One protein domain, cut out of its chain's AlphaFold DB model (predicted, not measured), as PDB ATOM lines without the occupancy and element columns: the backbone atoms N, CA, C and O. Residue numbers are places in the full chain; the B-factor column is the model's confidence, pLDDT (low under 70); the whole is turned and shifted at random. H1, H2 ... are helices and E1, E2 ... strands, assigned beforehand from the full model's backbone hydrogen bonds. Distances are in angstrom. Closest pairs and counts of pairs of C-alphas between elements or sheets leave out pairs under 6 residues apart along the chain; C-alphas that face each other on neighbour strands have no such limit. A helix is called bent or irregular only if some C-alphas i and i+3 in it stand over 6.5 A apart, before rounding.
ATOM      1  N   THR A   4      -4.528 -21.338  27.142       94.62
ATOM      2  CA  THR A   4      -5.727 -21.635  27.940       94.62
ATOM      3  C   THR A   4      -6.594 -22.645  27.209       94.62
ATOM      4  O   THR A   4      -6.941 -22.454  26.043       94.62
ATOM      5  N   PHE A   5      -6.976 -23.692  27.925       94.62
ATOM      6  CA  PHE A   5      -7.801 -24.785  27.447       94.62
ATOM      7  C   PHE A   5      -8.999 -24.997  28.371       94.62
ATOM      8  O   PHE A   5      -9.015 -24.544  29.517       94.62
ATOM      9  N   ASN A   6     -10.017 -25.686  27.865       93.75
ATOM     10  CA  ASN A   6     -11.117 -26.171  28.685       93.75
ATOM     11  C   ASN A   6     -11.190 -27.698  28.584       93.75
ATOM     12  O   ASN A   6     -11.349 -28.226  27.483       93.75
ATOM     13  N   LEU A   7     -11.048 -28.381  29.721       93.06
ATOM     14  CA  LEU A   7     -10.987 -29.845  29.798       93.06
ATOM     15  C   LEU A   7     -12.339 -30.510  29.496       93.06
ATOM     16  O   LEU A   7     -12.368 -31.666  29.093       93.06
ATOM     17  N   SER A   8     -13.445 -29.765  29.588       92.75
ATOM     18  CA  SER A   8     -14.802 -30.239  29.299       92.75
ATOM     19  C   SER A   8     -15.410 -29.581  28.054       92.75
ATOM     20  O   SER A   8     -16.614 -29.312  27.989       92.75
ATOM     21  N   LYS A   9     -14.576 -29.229  27.066       92.19
ATOM     22  CA  LYS A   9     -14.989 -28.417  25.909       92.19
ATOM     23  C   LYS A   9     -16.154 -29.024  25.122       92.19
ATOM     24  O   LYS A   9     -17.061 -28.287  24.743       92.19
ATOM     25  N   SER A  10     -16.136 -30.330  24.849       89.94
ATOM     26  CA  SER A  10     -17.188 -30.983  24.056       89.94
ATOM     27  C   SER A  10     -18.528 -30.943  24.782       89.94
ATOM     28  O   SER A  10     -19.543 -30.595  24.181       89.94
ATOM     29  N   THR A  11     -18.518 -31.233  26.081       88.12
ATOM     30  CA  THR A  11     -19.700 -31.192  26.948       88.12
ATOM     31  C   THR A  11     -20.275 -29.787  27.040       88.12
ATOM     32  O   THR A  11     -21.478 -29.601  26.870       88.12
ATOM     33  N   LEU A  12     -19.418 -28.778  27.214       91.62
ATOM     34  CA  LEU A  12     -19.844 -27.381  27.213       91.62
ATOM     35  C   LEU A  12     -20.490 -26.984  25.890       91.62
ATOM     36  O   LEU A  12     -21.550 -26.372  25.917       91.62
ATOM     37  N   ILE A  13     -19.903 -27.345  24.745       90.94
ATOM     38  CA  ILE A  13     -20.493 -27.040  23.433       90.94
ATOM     39  C   ILE A  13     -21.854 -27.724  23.283       90.94
ATOM     40  O   ILE A  13     -22.826 -27.073  22.907       90.94
ATOM     41  N   PHE A  14     -21.932 -29.015  23.613       90.06
ATOM     42  CA  PHE A  14     -23.160 -29.795  23.498       90.06
ATOM     43  C   PHE A  14     -24.301 -29.194  24.328       90.06
ATOM     44  O   PHE A  14     -25.368 -28.891  23.795       90.06
ATOM     45  N   TYR A  15     -24.067 -28.950  25.618       88.38
ATOM     46  CA  TYR A  15     -25.101 -28.390  26.482       88.38
ATOM     47  C   TYR A  15     -25.366 -26.908  26.212       88.38
ATOM     48  O   TYR A  15     -26.495 -26.475  26.406       88.38
ATOM     49  N   SER A  16     -24.395 -26.143  25.704       89.81
ATOM     50  CA  SER A  16     -24.643 -24.760  25.268       89.81
ATOM     51  C   SER A  16     -25.579 -24.700  24.061       89.81
ATOM     52  O   SER A  16     -26.355 -23.757  23.954       89.81
ATOM     53  N   LEU A  17     -25.550 -25.703  23.176       91.75
ATOM     54  CA  LEU A  17     -26.477 -25.797  22.045       91.75
ATOM     55  C   LEU A  17     -27.898 -26.169  22.493       91.75
ATOM     56  O   LEU A  17     -28.872 -25.642  21.962       91.75
ATOM     57  N   LEU A  18     -28.025 -27.066  23.475       88.12
ATOM     58  CA  LEU A  18     -29.325 -27.481  24.015       88.12
ATOM     59  C   LEU A  18     -29.937 -26.451  24.971       88.12
ATOM     60  O   LEU A  18     -31.162 -26.381  25.100       88.12
ATOM     61  N   ALA A  19     -29.103 -25.660  25.645       89.44
ATOM     62  CA  ALA A  19     -29.539 -24.775  26.712       89.44
ATOM     63  C   ALA A  19     -30.638 -23.786  26.311       89.44
ATOM     64  O   ALA A  19     -31.605 -23.706  27.064       89.44
ATOM     65  N   PRO A  20     -30.593 -23.096  25.155       90.31
ATOM     66  CA  PRO A  20     -31.659 -22.177  24.757       90.31
ATOM     67  C   PRO A  20     -33.046 -22.830  24.725       90.31
ATOM     68  O   PRO A  20     -34.013 -22.241  25.200       90.31
ATOM     69  N   PHE A  21     -33.142 -24.072  24.238       88.69
ATOM     70  CA  PHE A  21     -34.407 -24.807  24.166       88.69
ATOM     71  C   PHE A  21     -34.920 -25.199  25.556       88.69
ATOM     72  O   PHE A  21     -36.106 -25.045  25.850       88.69
ATOM     73  N   ILE A  22     -34.023 -25.666  26.431       86.38
ATOM     74  CA  ILE A  22     -34.369 -26.055  27.805       86.38
ATOM     75  C   ILE A  22     -34.767 -24.825  28.628       86.38
ATOM     76  O   ILE A  22     -35.775 -24.856  29.330       86.38
ATOM     77  N   ILE A  23     -34.004 -23.735  28.516       89.12
ATOM     78  CA  ILE A  23     -34.269 -22.460  29.188       89.12
ATOM     79  C   ILE A  23     -35.614 -21.900  28.720       89.12
ATOM     80  O   ILE A  23     -36.447 -21.567  29.558       89.12
ATOM     81  N   GLY A  24     -35.854 -21.856  27.406       87.19
ATOM     82  CA  GLY A  24     -37.101 -21.350  26.835       87.19
ATOM     83  C   GLY A  24     -38.322 -22.153  27.282       87.19
ATOM     84  O   GLY A  24     -39.290 -21.579  27.776       87.19
ATOM     85  N   GLY A  25     -38.263 -23.485  27.192       85.19
ATOM     86  CA  GLY A  25     -39.360 -24.343  27.645       85.19
ATOM     87  C   GLY A  25     -39.584 -24.287  29.160       85.19
ATOM     88  O   GLY A  25     -40.726 -24.252  29.613       85.19
ATOM     89  N   SER A  26     -38.511 -24.211  29.951       85.12
ATOM     90  CA  SER A  26     -38.604 -24.043  31.405       85.12
ATOM     91  C   SER A  26     -39.227 -22.703  31.796       85.12
ATOM     92  O   SER A  26     -40.050 -22.663  32.707       85.12
ATOM     93  N   PHE A  27     -38.857 -21.618  31.115       84.81
ATOM     94  CA  PHE A  27     -39.427 -20.300  31.370       84.81
ATOM     95  C   PHE A  27     -40.911 -20.247  30.986       84.81
ATOM     96  O   PHE A  27     -41.727 -19.766  31.769       84.81
ATOM     97  N   TYR A  28     -41.276 -20.817  29.831       84.56
ATOM     98  CA  TYR A  28     -42.669 -20.928  29.391       84.56
ATOM     99  C   TYR A  28     -43.535 -21.653  30.429       84.56
ATOM    100  O   TYR A  28     -44.604 -21.173  30.793       84.56
ATOM    101  N   ASN A  29     -43.052 -22.770  30.968       82.44
ATOM    102  CA  ASN A  29     -43.764 -23.516  32.003       82.44
ATOM    103  C   ASN A  29     -43.906 -22.772  33.320       82.44
ATOM    104  O   ASN A  29     -44.958 -22.869  33.946       82.44
ATOM    105  N   LEU A  30     -42.866 -22.058  33.756       81.75
ATOM    106  CA  LEU A  30     -42.961 -21.241  34.960       81.75
ATOM    107  C   LEU A  30     -44.021 -20.151  34.770       81.75
ATOM    108  O   LEU A  30     -44.895 -19.983  35.617       81.75
ATOM    109  N   TYR A  31     -43.959 -19.437  33.648       82.38
ATOM    110  CA  TYR A  31     -44.846 -18.315  33.378       82.38
ATOM    111  C   TYR A  31     -46.300 -18.762  33.177       82.38
ATOM    112  O   TYR A  31     -47.187 -18.332  33.906       82.38
ATOM    113  N   TYR A  32     -46.555 -19.685  32.252       78.50
ATOM    114  CA  TYR A  32     -47.917 -20.129  31.956       78.50
ATOM    115  C   TYR A  32     -48.473 -21.088  33.012       78.50
ATOM    116  O   TYR A  32     -49.614 -20.941  33.434       78.50
ATOM    117  N   GLY A  33     -47.665 -22.043  33.476       75.75
ATOM    118  CA  GLY A  33     -48.118 -23.098  34.382       75.75
ATOM    119  C   GLY A  33     -48.238 -22.679  35.845       75.75
ATOM    120  O   GLY A  33     -49.141 -23.146  36.532       75.75
ATOM    121  N   LEU A  34     -47.331 -21.826  36.337       76.00
ATOM    122  CA  LEU A  34     -47.302 -21.433  37.752       76.00
ATOM    123  C   LEU A  34     -47.805 -20.004  37.976       76.00
ATOM    124  O   LEU A  34     -48.575 -19.780  38.904       76.00
ATOM    125  N   ILE A  35     -47.364 -19.039  37.158       79.81
ATOM    126  CA  ILE A  35     -47.707 -17.620  37.360       79.81
ATOM    127  C   ILE A  35     -49.127 -17.322  36.864       79.81
ATOM    128  O   ILE A  35     -49.889 -16.670  37.575       79.81
ATOM    129  N   LEU A  36     -49.494 -17.802  35.672       81.88
ATOM    130  CA  LEU A  36     -50.815 -17.565  35.075       81.88
ATOM    131  C   LEU A  36     -51.859 -18.641  35.416       81.88
ATOM    132  O   LEU A  36     -53.048 -18.413  35.218       81.88
ATOM    133  N   GLY A  37     -51.436 -19.794  35.945       72.75
ATOM    134  CA  GLY A  37     -52.336 -20.893  36.317       72.75
ATOM    135  C   GLY A  37     -52.994 -21.610  35.130       72.75
ATOM    136  O   GLY A  37     -53.998 -22.299  35.309       72.75
ATOM    137  N   GLU A  38     -52.450 -21.461  33.922       74.75
ATOM    138  CA  GLU A  38     -52.929 -22.134  32.714       74.75
ATOM    139  C   GLU A  38     -52.331 -23.547  32.590       74.75
ATOM    140  O   GLU A  38     -51.277 -23.865  33.150       74.75
ATOM    141  N   SER A  39     -52.978 -24.438  31.832       63.88
ATOM    142  CA  SER A  39     -52.437 -25.779  31.594       63.88
ATOM    143  C   SER A  39     -51.187 -25.707  30.711       63.88
ATOM    144  O   SER A  39     -51.285 -25.609  29.488       63.88
ATOM    145  N   SER A  40     -49.995 -25.784  31.310       60.91
ATOM    146  CA  SER A  40     -48.750 -25.847  30.538       60.91
ATOM    147  C   SER A  40     -48.655 -27.189  29.792       60.91
ATOM    148  O   SER A  40     -48.709 -28.274  30.379       60.91
ATOM    149  N   HIS A  41     -48.531 -27.126  28.464       60.09
ATOM    150  CA  HIS A  41     -48.467 -28.314  27.602       60.09
ATOM    151  C   HIS A  41     -47.044 -28.878  27.438       60.09
ATOM    152  O   HIS A  41     -46.860 -29.975  26.911       60.09
ATOM    153  N   VAL A  42     -46.018 -28.154  27.893       61.53
ATOM    154  CA  VAL A  42     -44.607 -28.487  27.658       61.53
ATOM    155  C   VAL A  42     -44.015 -29.144  28.907       61.53
ATOM    156  O   VAL A  42     -43.531 -28.477  29.799       61.53
ATOM    157  N   ARG A  43     -43.993 -30.473  29.031       58.28
ATOM    158  CA  ARG A  43     -43.373 -31.132  30.206       58.28
ATOM    159  C   ARG A  43     -41.919 -31.527  29.936       58.28
ATOM    160  O   ARG A  43     -41.651 -32.652  29.531       58.28
ATOM    161  N   ILE A  44     -40.962 -30.632  30.202       57.50
ATOM    162  CA  ILE A  44     -39.519 -30.941  30.082       57.50
ATOM    163  C   ILE A  44     -38.968 -31.455  31.424       57.50
ATOM    164  O   ILE A  44     -38.194 -30.775  32.090       57.50
ATOM    165  N   GLY A  45     -39.383 -32.660  31.834       60.91
ATOM    166  CA  GLY A  45     -38.758 -33.446  32.917       60.91
ATOM    167  C   GLY A  45     -38.372 -32.674  34.194       60.91
ATOM    168  O   GLY A  45     -39.093 -31.788  34.643       60.91
ATOM    169  N   ALA A  46     -37.205 -32.993  34.772       60.03
ATOM    170  CA  ALA A  46     -36.650 -32.332  35.967       60.03
ATOM    171  C   ALA A  46     -36.305 -30.837  35.772       60.03
ATOM    172  O   ALA A  46     -35.989 -30.138  36.731       60.03
ATOM    173  N   TRP A  47     -36.376 -30.339  34.535       61.50
ATOM    174  CA  TRP A  47     -36.077 -28.958  34.158       61.50
ATOM    175  C   TRP A  47     -37.334 -28.115  33.954       61.50
ATOM    176  O   TRP A  47     -37.225 -26.971  33.526       61.50
ATOM    177  N   SER A  48     -38.515 -28.659  34.252       65.56
ATOM    178  CA  SER A  48     -39.798 -28.050  33.906       65.56
ATOM    179  C   SER A  48     -39.978 -26.646  34.479       65.56
ATOM    180  O   SER A  48     -40.534 -25.812  33.782       65.56
ATOM    181  N   LEU A  49     -39.477 -26.364  35.687       66.56
ATOM    182  CA  LEU A  49     -39.670 -25.070  36.355       66.56
ATOM    183  C   LEU A  49     -38.389 -24.254  36.531       66.56
ATOM    184  O   LEU A  49     -38.458 -23.035  36.472       66.56
ATOM    185  N   LEU A  50     -37.230 -24.888  36.738       74.81
ATOM    186  CA  LEU A  50     -35.988 -24.190  37.116       74.81
ATOM    187  C   LEU A  50     -34.833 -24.372  36.119       74.81
ATOM    188  O   LEU A  50     -33.729 -23.877  36.358       74.81
ATOM    189  N   GLY A  51     -35.066 -25.039  34.984       79.00
ATOM    190  CA  GLY A  51     -34.067 -25.195  33.924       79.00
ATOM    191  C   GLY A  51     -33.540 -23.868  33.387       79.00
ATOM    192  O   GLY A  51     -32.368 -23.787  33.028       79.00
ATOM    193  N   PHE A  52     -34.352 -22.809  33.426       81.94
ATOM    194  CA  PHE A  52     -33.944 -21.472  32.995       81.94
ATOM    195  C   PHE A  52     -32.875 -20.814  33.889       81.94
ATOM    196  O   PHE A  52     -32.133 -19.967  33.402       81.94
ATOM    197  N   VAL A  53     -32.749 -21.221  35.162       85.00
ATOM    198  CA  VAL A  53     -31.732 -20.702  36.104       85.00
ATOM    199  C   VAL A  53     -30.604 -21.703  36.313       85.00
ATOM    200  O   VAL A  53     -29.426 -21.357  36.229       85.00
ATOM    201  N   ILE A  54     -30.952 -22.960  36.585       87.44
ATOM    202  CA  ILE A  54     -29.975 -23.968  37.000       87.44
ATOM    203  C   ILE A  54     -29.035 -24.314  35.842       87.44
ATOM    204  O   ILE A  54     -27.830 -24.451  36.055       87.44
ATOM    205  N   LEU A  55     -29.547 -24.425  34.613       88.38
ATOM    206  CA  LEU A  55     -28.731 -24.842  33.475       88.38
ATOM    207  C   LEU A  55     -27.646 -23.809  33.107       88.38
ATOM    208  O   LEU A  55     -26.486 -24.217  32.993       88.38
ATOM    209  N   PRO A  56     -27.934 -22.492  32.999       88.31
ATOM    210  CA  PRO A  56     -26.887 -21.479  32.849       88.31
ATOM    211  C   PRO A  56     -25.832 -21.519  33.957       88.31
ATOM    212  O   PRO A  56     -24.636 -21.478  33.671       88.31
ATOM    213  N   LEU A  57     -26.258 -21.643  35.221       91.06
ATOM    214  CA  LEU A  57     -25.336 -21.693  36.357       91.06
ATOM    215  C   LEU A  57     -24.410 -22.908  36.280       91.06
ATOM    216  O   LEU A  57     -23.203 -22.769  36.489       91.06
ATOM    217  N   MET A  58     -24.943 -24.080  35.929       90.69
ATOM    218  CA  MET A  58     -24.129 -25.276  35.723       90.69
ATOM    219  C   MET A  58     -23.143 -25.105  34.567       90.69
ATOM    220  O   MET A  58     -21.984 -25.473  34.721       90.69
ATOM    221  N   LEU A  59     -23.548 -24.514  33.438       91.88
ATOM    222  CA  LEU A  59     -22.640 -24.275  32.309       91.88
ATOM    223  C   LEU A  59     -21.478 -23.353  32.687       91.88
ATOM    224  O   LEU A  59     -20.323 -23.658  32.382       91.88
ATOM    225  N   ILE A  60     -21.765 -22.262  33.401       93.25
ATOM    226  CA  ILE A  60     -20.741 -21.334  33.896       93.25
ATOM    227  C   ILE A  60     -19.818 -22.044  34.893       93.25
ATOM    228  O   ILE A  60     -18.595 -21.948  34.782       93.25
ATOM    229  N   ALA A  61     -20.380 -22.791  35.847       93.38
ATOM    230  CA  ALA A  61     -19.603 -23.528  36.837       93.38
ATOM    231  C   ALA A  61     -18.686 -24.570  36.180       93.38
ATOM    232  O   ALA A  61     -17.501 -24.635  36.511       93.38
ATOM    233  N   THR A  62     -19.205 -25.333  35.216       92.69
ATOM    234  CA  THR A  62     -18.443 -26.309  34.431       92.69
ATOM    235  C   THR A  62     -17.331 -25.621  33.650       92.69
ATOM    236  O   THR A  62     -16.192 -26.081  33.694       92.69
ATOM    237  N   TYR A  63     -17.604 -24.477  33.013       93.56
ATOM    238  CA  TYR A  63     -16.576 -23.708  32.312       93.56
ATOM    239  C   TYR A  63     -15.440 -23.276  33.244       93.56
ATOM    240  O   TYR A  63     -14.270 -23.467  32.911       93.56
ATOM    241  N   LEU A  64     -15.770 -22.721  34.413       93.56
ATOM    242  CA  LEU A  64     -14.778 -22.230  35.368       93.56
ATOM    243  C   LEU A  64     -13.957 -23.366  35.984       93.56
ATOM    244  O   LEU A  64     -12.736 -23.240  36.081       93.56
ATOM    245  N   ARG A  65     -14.604 -24.466  36.385       93.69
ATOM    246  CA  ARG A  65     -13.940 -25.618  37.015       93.69
ATOM    247  C   ARG A  65     -13.032 -26.382  36.054       93.69
ATOM    248  O   ARG A  65     -11.985 -26.848  36.474       93.69
ATOM    249  N   ASN A  66     -13.375 -26.431  34.772       93.25
ATOM    250  CA  ASN A  66     -12.584 -27.138  33.761       93.25
ATOM    251  C   ASN A  66     -11.593 -26.233  33.025       93.25
ATOM    252  O   ASN A  66     -10.983 -26.637  32.032       93.25
ATOM    253  N   ARG A  67     -11.437 -24.980  33.463       94.69
ATOM    254  CA  ARG A  67     -10.470 -24.065  32.863       94.69
ATOM    255  C   ARG A  67      -9.057 -24.490  33.259       94.69
ATOM    256  O   ARG A  67      -8.693 -24.440  34.433       94.69
TER     257      ARG A  67
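Overview. This is residues 4 to 67 of the 146 residues of an uncharacterized protein of Chryseobacterium glaciei (UniProt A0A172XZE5). A long, slender helical hairpin: the bent helix H1 runs most of the length of a rod, a long loop folds back at the far end, and H2 returns the opposite way beside H1a and the first part of H1b. The short strand E1 begins the printed part, at the end of the rod where H2 finishes. The printed part has 64 residues, in the order E1, H1, H2, and is mostly helix. It is loose, with a radius of gyration of the C-alphas of 13.9 A, and spans 47 by 15 by 15 A.

Arrangement. E1, residues 4 to 6, pairs with no named strand. A tight link of 2 residues leads to H1, residues 9 to 35, assigned as one helix by its hydrogen bonds but bent: C-alphas 17 and 20 are 6.9 A apart. Its arms, H1a with residues 9 to 17 and H1b with residues 20 to 35, stand at a steep tilt of 45 degrees. H2, residues 51 to 65, touches H1a with residues 59 to 63 alone, closest at the C-alphas of Leu 12 and Leu 59, 6.6 A; they run opposite ways at a shallow tilt of 19 degrees. H1b and H2 form a helical hairpin, opposite ways at a steep tilt of 38 degrees, only just past shallow. They touch through residues 22 to 27 of H1b and 51 to 55 of H2, closest at the C-alphas of Ile 23 and Phe 52, 3.9 A. The closest C-alphas of E1 and H2 are those of Asn 6 and Tyr 63, 7.0 A, while E1 and H1b are apart. Every O i to N i+4 pair is within hydrogen-bond range in H1a and H1b, and 10 of 11 are in H2.

Along the chain. E1 begins at C-alpha 4, (-5.727, -21.635, 27.940). H1a measures 12.4 A and H1b 20.9 A, ending at C-alpha 35, (-47.707, -17.620, 37.360). H2 measures 20.4 A and ends at C-alpha 65, (-13.940, -25.618, 37.015); it is neither bent nor irregular, but only just: C-alphas 52 and 55 are 6.2 A apart.

Size, cuts and confidence. The two C-alphas farthest apart, those of Thr 4 and Glu 38, are 47.4 A apart. The printed part has no cut; the link from H1 to H2, residues 36 to 50, is long. The mean pLDDT of the printed part is 83.0, and residues 39 to 49 are under 70.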